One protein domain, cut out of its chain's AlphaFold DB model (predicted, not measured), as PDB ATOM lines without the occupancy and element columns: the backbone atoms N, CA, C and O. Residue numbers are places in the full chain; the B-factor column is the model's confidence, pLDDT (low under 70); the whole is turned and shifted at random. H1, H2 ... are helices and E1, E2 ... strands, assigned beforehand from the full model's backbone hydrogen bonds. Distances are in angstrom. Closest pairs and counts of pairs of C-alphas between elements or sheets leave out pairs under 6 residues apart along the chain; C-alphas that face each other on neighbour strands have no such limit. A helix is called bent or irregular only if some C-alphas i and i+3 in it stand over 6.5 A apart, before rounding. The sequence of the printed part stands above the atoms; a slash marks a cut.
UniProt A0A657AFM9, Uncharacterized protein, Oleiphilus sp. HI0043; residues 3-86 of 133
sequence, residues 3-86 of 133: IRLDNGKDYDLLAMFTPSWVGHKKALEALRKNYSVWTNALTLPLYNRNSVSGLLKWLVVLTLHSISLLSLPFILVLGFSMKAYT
ATOM      1  N   ILE A   3     101.389 149.670 149.881       86.62
ATOM      2  CA  ILE A   3     101.943 149.171 151.142       86.62
ATOM      3  C   ILE A   3     101.248 149.899 152.287       86.62
ATOM      4  O   ILE A   3     101.304 151.125 152.368       86.62
ATOM      5  N   ARG A   4     100.619 149.129 153.176       88.06
ATOM      6  CA  ARG A   4     100.078 149.618 154.446       88.06
ATOM      7  C   ARG A   4     101.125 149.459 155.542       88.06
ATOM      8  O   ARG A   4     101.621 148.349 155.749       88.06
ATOM      9  N   LEU A   5     101.452 150.551 156.226       85.56
ATOM     10  CA  LEU A   5     102.302 150.533 157.416       85.56
ATOM     11  C   LEU A   5     101.475 150.226 158.673       85.56
ATOM     12  O   LEU A   5     100.261 150.428 158.695       85.56
ATOM     13  N   ASP A   6     102.147 149.798 159.743       83.00
ATOM     14  CA  ASP A   6     101.514 149.428 161.022       83.00
ATOM     15  C   ASP A   6     100.757 150.602 161.679       83.00
ATOM     16  O   ASP A   6      99.827 150.395 162.448       83.00
ATOM     17  N   ASN A   7     101.085 151.846 161.315       79.94
ATOM     18  CA  ASN A   7     100.363 153.051 161.739       79.94
ATOM     19  C   ASN A   7      99.066 153.324 160.942       79.94
ATOM     20  O   ASN A   7      98.501 154.412 161.045       79.94
ATOM     21  N   GLY A   8      98.630 152.384 160.097       80.38
ATOM     22  CA  GLY A   8      97.422 152.494 159.278       80.38
ATOM     23  C   GLY A   8      97.560 153.375 158.033       80.38
ATOM     24  O   GLY A   8      96.584 153.539 157.303       80.38
ATOM     25  N   LYS A   9      98.745 153.939 157.757       81.44
ATOM     26  CA  LYS A   9      98.977 154.746 156.550       81.44
ATOM     27  C   LYS A   9      99.213 153.857 155.333       81.44
ATOM     28  O   LYS A   9     100.072 152.974 155.357       81.44
ATOM     29  N   ASP A  10      98.492 154.159 154.257       86.19
ATOM     30  CA  ASP A  10      98.641 153.515 152.953       86.19
ATOM     31  C   ASP A  10      99.517 154.352 152.020       86.19
ATOM     32  O   ASP A  10      99.280 155.543 151.817       86.19
ATOM     33  N   TYR A  11     100.500 153.699 151.407       85.00
ATOM     34  CA  TYR A  11     101.404 154.295 150.432       85.00
ATOM     35  C   TYR A  11     101.203 153.636 149.073       85.00
ATOM     36  O   TYR A  11     101.353 152.420 148.937       85.00
ATOM     37  N   ASP A  12     100.874 154.434 148.059       88.69
ATOM     38  CA  ASP A  12     100.758 153.962 146.681       88.69
ATOM     39  C   ASP A  12     102.094 154.124 145.955       88.69
ATOM     40  O   ASP A  12     102.488 155.223 145.560       88.69
ATOM     41  N   LEU A  13     102.798 153.007 145.788       87.38
ATOM     42  CA  LEU A  13     104.132 152.996 145.196       87.38
ATOM     43  C   LEU A  13     104.106 153.372 143.714       87.38
ATOM     44  O   LEU A  13     105.051 153.977 143.225       87.38
ATOM     45  N   LEU A  14     103.017 153.072 142.997       88.38
ATOM     46  CA  LEU A  14     102.906 153.467 141.591       88.38
ATOM     47  C   LEU A  14     102.772 154.983 141.480       88.38
ATOM     48  O   LEU A  14     103.430 155.606 140.650       88.38
ATOM     49  N   ALA A  15     101.978 155.593 142.359       86.94
ATOM     50  CA  ALA A  15     101.824 157.041 142.386       86.94
ATOM     51  C   ALA A  15     103.142 157.775 142.706       86.94
ATOM     52  O   ALA A  15     103.310 158.913 142.267       86.94
ATOM     53  N   MET A  16     104.083 157.143 143.423       88.38
ATOM     54  CA  MET A  16     105.411 157.710 143.709       88.38
ATOM     55  C   MET A  16     106.306 157.819 142.473       88.38
ATOM     56  O   MET A  16     107.215 158.640 142.470       88.38
ATOM     57  N   PHE A  17     106.059 157.032 141.428       89.75
ATOM     58  CA  PHE A  17     106.859 157.046 140.196       89.75
ATOM     59  C   PHE A  17     106.036 157.389 138.954       89.75
ATOM     60  O   PHE A  17     106.532 157.311 137.835       89.75
ATOM     61  N   THR A  18     104.774 157.782 139.136       90.12
ATOM     62  CA  THR A  18     103.928 158.246 138.039       90.12
ATOM     63  C   THR A  18     104.033 159.764 137.942       90.12
ATOM     64  O   THR A  18     103.510 160.452 138.828       90.12
ATOM     65  N   PRO A  19     104.653 160.309 136.885       88.69
ATOM     66  CA  PRO A  19     104.688 161.743 136.676       88.69
ATOM     67  C   PRO A  19     103.277 162.275 136.388       88.69
ATOM     68  O   PRO A  19     102.436 161.619 135.772       88.69
ATOM     69  N   SER A  20     103.019 163.487 136.854       87.94
ATOM     70  CA  SER A  20     101.810 164.261 136.614       87.94
ATOM     71  C   SER A  20     102.208 165.697 136.344       87.94
ATOM     72  O   SER A  20     102.943 166.310 137.123       87.94
ATOM     73  N   TRP A  21     101.720 166.242 135.237       88.31
ATOM     74  CA  TRP A  21     101.938 167.644 134.928       88.31
ATOM     75  C   TRP A  21     101.062 168.512 135.836       88.31
ATOM     76  O   TRP A  21      99.857 168.287 135.938       88.31
ATOM     77  N   VAL A  22     101.675 169.472 136.532       85.19
ATOM     78  CA  VAL A  22     100.978 170.393 137.453       85.19
ATOM     79  C   VAL A  22     101.407 171.853 137.276       85.19
ATOM     80  O   VAL A  22     100.861 172.741 137.931       85.19
ATOM     81  N   GLY A  23     102.369 172.112 136.387       88.44
ATOM     82  CA  GLY A  23     102.996 173.416 136.186       88.44
ATOM     83  C   GLY A  23     104.075 173.721 137.230       88.44
ATOM     84  O   GLY A  23     104.041 173.233 138.362       88.44
ATOM     85  N   HIS A  24     105.046 174.565 136.866       87.00
ATOM     86  CA  HIS A  24     106.260 174.818 137.659       87.00
ATOM     87  C   HIS A  24     105.994 175.285 139.087       87.00
ATOM     88  O   HIS A  24     106.621 174.796 140.022       87.00
ATOM     89  N   LYS A  25     105.036 176.199 139.279       87.38
ATOM     90  CA  LYS A  25     104.709 176.736 140.609       87.38
ATOM     91  C   LYS A  25     104.231 175.636 141.562       87.38
ATOM     92  O   LYS A  25     104.698 175.566 142.695       87.38
ATOM     93  N   LYS A  26     103.336 174.761 141.090       85.50
ATOM     94  CA  LYS A  26     102.786 173.647 141.881       85.50
ATOM     95  C   LYS A  26     103.796 172.516 142.048       85.50
ATOM     96  O   LYS A  26     103.862 171.930 143.123       85.50
ATOM     97  N   ALA A  27     104.616 172.246 141.033       87.31
ATOM     98  CA  ALA A  27     105.712 171.286 141.135       87.31
ATOM     99  C   ALA A  27     106.739 171.718 142.198       87.31
ATOM    100  O   ALA A  27     107.154 170.907 143.024       87.31
ATOM    101  N   LEU A  28     107.086 173.009 142.247       88.38
ATOM    102  CA  LEU A  28     107.978 173.567 143.267       88.38
ATOM    103  C   LEU A  28     107.363 173.550 144.666       88.38
ATOM    104  O   LEU A  28     108.056 173.256 145.640       88.38
ATOM    105  N   GLU A  29     106.067 173.835 144.775       87.31
ATOM    106  CA  GLU A  29     105.340 173.699 146.035       87.31
ATOM    107  C   GLU A  29     105.358 172.246 146.535       87.31
ATOM    108  O   GLU A  29     105.697 172.001 147.695       87.31
ATOM    109  N   ALA A  30     105.074 171.284 145.650       86.25
ATOM    110  CA  ALA A  30     105.145 169.858 145.954       86.25
ATOM    111  C   ALA A  30     106.551 169.457 146.413       86.25
ATOM    112  O   ALA A  30     106.680 168.802 147.445       86.25
ATOM    113  N   LEU A  31     107.602 169.891 145.710       87.62
ATOM    114  CA  LEU A  31     108.988 169.635 146.100       87.62
ATOM    115  C   LEU A  31     109.251 170.128 147.531       87.62
ATOM    116  O   LEU A  31     109.592 169.334 148.404       87.62
ATOM    117  N   ARG A  32     109.040 171.423 147.796       87.19
ATOM    118  CA  ARG A  32     109.343 172.039 149.100       87.19
ATOM    119  C   ARG A  32     108.595 171.365 150.246       87.19
ATOM    120  O   ARG A  32     109.188 171.083 151.284       87.19
ATOM    121  N   LYS A  33     107.306 171.087 150.046       84.81
ATOM    122  CA  LYS A  33     106.458 170.445 151.053       84.81
ATOM    123  C   LYS A  33     106.889 169.010 151.340       84.81
ATOM    124  O   LYS A  33     106.865 168.598 152.492       84.81
ATOM    125  N   ASN A  34     107.266 168.246 150.316       85.69
ATOM    126  CA  ASN A  34     107.640 166.844 150.503       85.69
ATOM    127  C   ASN A  34     109.069 166.690 151.050       85.69
ATOM    128  O   ASN A  34     109.309 165.800 151.859       85.69
ATOM    129  N   TYR A  35     109.986 167.608 150.721       84.38
ATOM    130  CA  TYR A  35     111.306 167.668 151.360       84.38
ATOM    131  C   TYR A  35     111.222 168.014 152.851       84.38
ATOM    132  O   TYR A  35     111.909 167.392 153.658       84.38
ATOM    133  N   SER A  36     110.361 168.957 153.251       82.81
ATOM    134  CA  SER A  36     110.258 169.355 154.665       82.81
ATOM    135  C   SER A  36     109.654 168.277 155.568       82.81
ATOM    136  O   SER A  36     109.952 168.241 156.759       82.81
ATOM    137  N   VAL A  37     108.825 167.379 155.025       79.25
ATOM    138  CA  VAL A  37     108.228 166.260 155.779       79.25
ATOM    139  C   VAL A  37     109.054 164.973 155.718       79.25
ATOM    140  O   VAL A  37     108.737 164.026 156.438       79.25
ATOM    141  N   TRP A  38     110.111 164.922 154.902       81.88
ATOM    142  CA  TRP A  38     110.982 163.748 154.781       81.88
ATOM    143  C   TRP A  38     111.666 163.397 156.111       81.88
ATOM    144  O   TRP A  38     111.719 162.231 156.500       81.88
ATOM    145  N   THR A  39     112.079 164.407 156.881       78.75
ATOM    146  CA  THR A  39     112.636 164.229 158.234       78.75
ATOM    147  C   THR A  39     111.634 163.575 159.185       78.75
ATOM    148  O   THR A  39     111.988 162.667 159.935       78.75
ATOM    149  N   ASN A  40     110.354 163.942 159.096       78.94
ATOM    150  CA  ASN A  40     109.300 163.300 159.880       78.94
ATOM    151  C   ASN A  40     109.125 161.827 159.482       78.94
ATOM    152  O   ASN A  40     108.884 160.987 160.348       78.94
ATOM    153  N   ALA A  41     109.292 161.485 158.199       76.19
ATOM    154  CA  ALA A  41     109.222 160.099 157.731       76.19
ATOM    155  C   ALA A  41     110.342 159.210 158.308       76.19
ATOM    156  O   ALA A  41     110.087 158.040 158.605       76.19
ATOM    157  N   LEU A  42     111.541 159.768 158.533       81.50
ATOM    158  CA  LEU A  42     112.665 159.072 159.179       81.50
ATOM    159  C   LEU A  42     112.369 158.715 160.640       81.50
ATOM    160  O   LEU A  42     112.783 157.668 161.125       81.50
ATOM    161  N   THR A  43     111.610 159.564 161.332       80.50
ATOM    162  CA  THR A  43     111.279 159.368 162.753       80.50
ATOM    163  C   THR A  43     110.071 158.458 163.005       80.50
ATOM    164  O   THR A  43     109.803 158.104 164.149       80.50
ATOM    165  N   LEU A  44     109.347 158.032 161.961       75.75
ATOM    166  CA  LEU A  44     108.141 157.194 162.087       75.75
ATOM    167  C   LEU A  44     108.305 155.925 162.950       75.75
ATOM    168  O   LEU A  44     107.347 155.597 163.659       75.75
ATOM    169  N   PRO A  45     109.449 155.212 162.927       75.75
ATOM    170  CA  PRO A  45     109.648 154.030 163.763       75.75
ATOM    171  C   PRO A  45     109.868 154.319 165.241       75.75
ATOM    172  O   PRO A  45     109.709 153.419 166.055       75.75
ATOM    173  N   LEU A  46     110.237 155.551 165.590       75.12
ATOM    174  CA  LEU A  46     110.538 155.934 166.968       75.12
ATOM    175  C   LEU A  46     109.266 156.189 167.783       75.12
ATOM    176  O   LEU A  46     109.280 156.073 169.004       75.12
ATOM    177  N   TYR A  47     108.160 156.517 167.110       68.81
ATOM    178  CA  TYR A  47     106.901 156.900 167.752       68.81
ATOM    179  C   TYR A  47     105.836 155.797 167.757       68.81
ATOM    180  O   TYR A  47     104.805 155.961 168.403       68.81
ATOM    181  N   ASN A  48     106.053 154.680 167.055       66.44
ATOM    182  CA  ASN A  48     105.083 153.587 166.960       66.44
ATOM    183  C   ASN A  48     105.720 152.262 167.389       66.44
ATOM    184  O   ASN A  48     106.866 151.981 167.043       66.44
ATOM    185  N   ARG A  49     104.962 151.408 168.094       65.62
ATOM    186  CA  ARG A  49     105.336 149.996 168.283       65.62
ATOM    187  C   ARG A  49     105.268 149.292 166.930       65.62
ATOM    188  O   ARG A  49     104.223 148.768 166.557       65.62
ATOM    189  N   ASN A  50     106.366 149.308 166.188       71.44
ATOM    190  CA  ASN A  50     106.440 148.623 164.909       71.44
ATOM    191  C   ASN A  50     106.722 147.137 165.121       71.44
ATOM    192  O   ASN A  50     107.642 146.761 165.850       71.44
ATOM    193  N   SER A  51     105.968 146.289 164.427       82.19
ATOM    194  CA  SER A  51     106.359 144.894 164.252       82.19
ATOM    195  C   SER A  51     107.624 144.804 163.384       82.19
ATOM    196  O   SER A  51     107.938 145.722 162.622       82.19
ATOM    197  N   VAL A  52     108.343 143.676 163.433       83.75
ATOM    198  CA  VAL A  52     109.495 143.433 162.538       83.75
ATOM    199  C   VAL A  52     109.075 143.535 161.061       83.75
ATOM    200  O   VAL A  52     109.780 144.128 160.246       83.75
ATOM    201  N   SER A  53     107.876 143.042 160.723       85.81
ATOM    202  CA  SER A  53     107.286 143.197 159.384       85.81
ATOM    203  C   SER A  53     107.001 144.665 159.042       85.81
ATOM    204  O   SER A  53     107.277 145.106 157.925       85.81
ATOM    205  N   GLY A  54     106.497 145.441 160.003       85.25
ATOM    206  CA  GLY A  54     106.248 146.874 159.862       85.25
ATOM    207  C   GLY A  54     107.517 147.682 159.615       85.25
ATOM    208  O   GLY A  54     107.517 148.559 158.753       85.25
ATOM    209  N   LEU A  55     108.617 147.348 160.298       85.75
ATOM    210  CA  LEU A  55     109.932 147.957 160.068       85.75
ATOM    211  C   LEU A  55     110.453 147.681 158.654       85.75
ATOM    212  O   LEU A  55     110.906 148.608 157.986       85.75
ATOM    213  N   LEU A  56     110.341 146.441 158.167       88.12
ATOM    214  CA  LEU A  56     110.734 146.090 156.796       88.12
ATOM    215  C   LEU A  56     109.903 146.851 155.756       88.12
ATOM    216  O   LEU A  56     110.454 147.438 154.827       88.12
ATOM    217  N   LYS A  57     108.577 146.905 155.931       88.19
ATOM    218  CA  LYS A  57     107.691 147.692 155.056       88.19
ATOM    219  C   LYS A  57     108.040 149.177 155.091       88.19
ATOM    220  O   LYS A  57     108.057 149.820 154.044       88.19
ATOM    221  N   TRP A  58     108.334 149.716 156.273       89.19
ATOM    222  CA  TRP A  58     108.763 151.101 156.429       89.19
ATOM    223  C   TRP A  58     110.087 151.366 155.705       89.19
ATOM    224  O   TRP A  58     110.156 152.349 154.976       89.19
ATOM    225  N   LEU A  59     111.087 150.484 155.810       89.56
ATOM    226  CA  LEU A  59     112.355 150.605 155.075       89.56
ATOM    227  C   LEU A  59     112.138 150.626 153.557       89.56
ATOM    228  O   LEU A  59     112.705 151.474 152.865       89.56
ATOM    229  N   VAL A  60     111.285 149.736 153.039       89.88
ATOM    230  CA  VAL A  60     110.931 149.707 151.611       89.88
ATOM    231  C   VAL A  60     110.271 151.020 151.191       89.88
ATOM    232  O   VAL A  60     110.701 151.648 150.225       89.88
ATOM    233  N   VAL A  61     109.257 151.473 151.935       89.62
ATOM    234  CA  VAL A  61     108.544 152.727 151.644       89.62
ATOM    235  C   VAL A  61     109.480 153.931 151.736       89.62
ATOM    236  O   VAL A  61     109.451 154.778 150.848       89.62
ATOM    237  N   LEU A  62     110.329 154.005 152.762       89.62
ATOM    238  CA  LEU A  62     111.284 155.093 152.955       89.62
ATOM    239  C   LEU A  62     112.288 155.157 151.802       89.62
ATOM    240  O   LEU A  62     112.551 156.240 151.281       89.62
ATOM    241  N   THR A  63     112.824 154.009 151.385       90.19
ATOM    242  CA  THR A  63     113.792 153.927 150.286       90.19
ATOM    243  C   THR A  63     113.157 154.393 148.979       90.19
ATOM    244  O   THR A  63     113.679 155.290 148.321       90.19
ATOM    245  N   LEU A  64     111.980 153.858 148.637       91.06
ATOM    246  CA  LEU A  64     111.256 154.237 147.421       91.06
ATOM    247  C   LEU A  64     110.842 155.711 147.430       91.06
ATOM    248  O   LEU A  64     111.000 156.402 146.423       91.06
ATOM    249  N   HIS A  65     110.362 156.208 148.570       88.50
ATOM    250  CA  HIS A  65     110.018 157.614 148.734       88.50
ATOM    251  C   HIS A  65     111.246 158.512 148.556       88.50
ATOM    252  O   HIS A  65     111.160 159.507 147.847       88.50
ATOM    253  N   SER A  66     112.398 158.135 149.118       89.31
ATOM    254  CA  SER A  66     113.642 158.905 148.996       89.31
ATOM    255  C   SER A  66     114.151 158.940 147.553       89.31
ATOM    256  O   SER A  66     114.476 160.012 147.052       89.31
ATOM    257  N   ILE A  67     114.142 157.803 146.848       90.38
ATOM    258  CA  ILE A  67     114.512 157.737 145.422       90.38
ATOM    259  C   ILE A  67     113.583 158.625 144.587       90.38
ATOM    260  O   ILE A  67     114.033 159.442 143.784       90.38
ATOM    261  N   SER A  68     112.275 158.503 144.803       89.00
ATOM    262  CA  SER A  68     111.274 159.314 144.115       89.00
ATOM    263  C   SER A  68     111.458 160.813 144.403       89.00
ATOM    264  O   SER A  68     111.422 161.631 143.485       89.00
ATOM    265  N   LEU A  69     111.734 161.189 145.651       88.31
ATOM    266  CA  LEU A  69     111.959 162.575 146.058       88.31
ATOM    267  C   LEU A  69     113.244 163.167 145.444       88.31
ATOM    268  O   LEU A  69     113.244 164.324 145.016       88.31
ATOM    269  N   LEU A  70     114.313 162.372 145.336       88.88
ATOM    270  CA  LEU A  70     115.555 162.749 144.648       88.88
ATOM    271  C   LEU A  70     115.365 162.907 143.135       88.88
ATOM    272  O   LEU A  70     116.091 163.674 142.513       88.88
ATOM    273  N   SER A  71     114.373 162.233 142.541       88.31
ATOM    274  CA  SER A  71     114.038 162.399 141.121       88.31
ATOM    275  C   SER A  71     113.266 163.693 140.817       88.31
ATOM    276  O   SER A  71     113.271 164.163 139.678       88.31
ATOM    277  N   LEU A  72     112.626 164.309 141.823       87.12
ATOM    278  CA  LEU A  72     111.779 165.489 141.622       87.12
ATOM    279  C   LEU A  72     112.505 166.712 141.047       87.12
ATOM    280  O   LEU A  72     111.942 167.312 140.134       87.12
ATOM    281  N   PRO A  73     113.712 167.104 141.505       86.75
ATOM    282  CA  PRO A  73     114.437 168.236 140.926       86.75
ATOM    283  C   PRO A  73     114.657 168.108 139.413       86.75
ATOM    284  O   PRO A  73     114.569 169.107 138.704       86.75
ATOM    285  N   PHE A  74     114.868 166.887 138.911       87.81
ATOM    286  CA  PHE A  74     115.092 166.628 137.487       87.81
ATOM    287  C   PHE A  74     113.820 166.817 136.654       87.81
ATOM    288  O   PHE A  74     113.871 167.398 135.573       87.81
ATOM    289  N   ILE A  75     112.667 166.367 137.159       86.56
ATOM    290  CA  ILE A  75     111.391 166.466 136.427       86.56
ATOM    291  C   ILE A  75     110.656 167.794 136.660       86.56
ATOM    292  O   ILE A  75     109.817 168.195 135.850       86.56
ATOM    293  N   LEU A  76     110.995 168.515 137.732       87.81
ATOM    294  CA  LEU A  76     110.395 169.803 138.078       87.81
ATOM    295  C   LEU A  76     110.669 170.882 137.029       87.81
ATOM    296  O   LEU A  76     109.806 171.729 136.800       87.81
ATOM    297  N   VAL A  77     111.829 170.843 136.363       84.69
ATOM    298  CA  VAL A  77     112.184 171.783 135.279       84.69
ATOM    299  C   VAL A  77     111.173 171.717 134.128       84.69
ATOM    300  O   VAL A  77     110.928 172.715 133.455       84.69
ATOM    301  N   LEU A  78     110.514 170.570 133.953       87.19
ATOM    302  CA  LEU A  78     109.475 170.342 132.948       87.19
ATOM    303  C   LEU A  78     108.051 170.627 133.476       87.19
ATOM    304  O   LEU A  78     107.070 170.404 132.770       87.19
ATOM    305  N   GLY A  79     107.907 171.103 134.718       84.94
ATOM    306  CA  GLY A  79     106.609 171.350 135.357       84.94
ATOM    307  C   GLY A  79     105.884 170.080 135.824       84.94
ATOM    308  O   GLY A  79     104.684 170.126 136.119       84.94
ATOM    309  N   PHE A  80     106.596 168.951 135.895       88.38
ATOM    310  CA  PHE A  80     106.077 167.686 136.404       88.38
ATOM    311  C   PHE A  80     106.379 167.510 137.894       88.38
ATOM    312  O   PHE A  80     107.383 167.980 138.422       88.38
ATOM    313  N   SER A  81     105.501 166.774 138.567       90.06
ATOM    314  CA  SER A  81     105.718 166.210 139.898       90.06
ATOM    315  C   SER A  81     105.154 164.791 139.916       90.06
ATOM    316  O   SER A  81     104.375 164.423 139.042       90.06
ATOM    317  N   MET A  82     105.513 163.968 140.898       90.62
ATOM    318  CA  MET A  82     104.906 162.639 141.026       90.62
ATOM    319  C   MET A  82     103.491 162.749 141.595       90.62
ATOM    320  O   MET A  82     103.256 163.563 142.494       90.62
ATOM    321  N   LYS A  83     102.564 161.906 141.116       86.50
ATOM    322  CA  LYS A  83     101.161 161.878 141.571       86.50
ATOM    323  C   LYS A  83     101.046 161.798 143.091       86.50
ATOM    324  O   LYS A  83     100.218 162.487 143.673       86.50
ATOM    325  N   ALA A  84     101.903 161.016 143.750       84.25
ATOM    326  CA  ALA A  84     101.910 160.889 145.210       84.25
ATOM    327  C   ALA A  84     102.093 162.231 145.946       84.25
ATOM    328  O   ALA A  84     101.600 162.395 147.058       84.25
ATOM    329  N   TYR A  85     102.770 163.200 145.326       83.50
ATOM    330  CA  TYR A  85     103.132 164.481 145.939       83.50
ATOM    331  C   TYR A  85     102.188 165.623 145.580       83.50
ATOM    332  O   TYR A  85     102.259 166.690 146.189       83.50
ATOM    333  N   THR A  86     101.296 165.401 144.615       80.31
ATOM    334  CA  THR A  86     100.360 166.412 144.118       80.31
ATOM    335  C   THR A  86      98.955 166.267 144.695       80.31
ATOM    336  O   THR A  86      98.150 167.165 144.505       80.31
TER     337      THR A  86
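AT A GLANCE: This is residues 3 to 86 of the 133 residues of an uncharacterized protein of Oleiphilus sp. HI0043 (UniProt A0A657AFM9). A small antiparallel sheet of two short strands, E2 and E3, packs on one end of a long helical hairpin, H2 and H3, whose two helices run side by side and make the longest axis. Short helices H1 and H4 pack on the same hairpin next to the sheet. The 84 printed residues run E1, H1, E2, H2, H3, E3, H4, mostly helix. The whole is compact, with a radius of gyration of the C-alphas of 13.5 A, yet elongated, spanning 40 by 22 by 18 A.

IN THESE COORDINATES: Look first at E2, residues 19 to 21, and E3, residues 80 to 82. Find C-alpha 24 at (106.260, 174.818, 137.659); from there H2 runs 35.0 A to residue 47. H3, residues 52 to 76, runs 36.0 A to C-alpha 76 at (110.395, 169.803, 138.078). H2 is irregular, with C-alphas 42 and 45 7.5 A apart; H3 only just, with C-alphas 70 and 73 6.7 A apart. E1 is residues 10 to 12, H1 13 to 17, H4 83 to 86.

HOW THE PARTS SIT: Between E2 and E3, N 20 and O 81 are 2.7 A apart, within hydrogen-bond range. The closest C-alphas of H2 and E3, Ala 27 and Ser 81, are 5.2 A apart. H2 and H3 touch at a shallow tilt of 20 degrees, opposite ways, closest at C-alphas 27 and 76, 5.8 A. H1 touches H3, C-alphas 16 and 68 being closest at 6.1 A; H4 touches H2, C-alphas 30 and 85 at 5.7 A. E1 pairs with no named strand. O i to N i+4 pairs within range number 15 of 20 in H2, 19 of 21 in H3 and 0 of 1 in H1, where 2 of 2 O i to N i+3 pairs are; H4 is too short for one.

THE WHOLE: C-alphas 49 and 78, the farthest apart, are 41.0 A apart. The printed part has no cut, and its six links are tight. Residues 47 to 49 are under 70 in pLDDT.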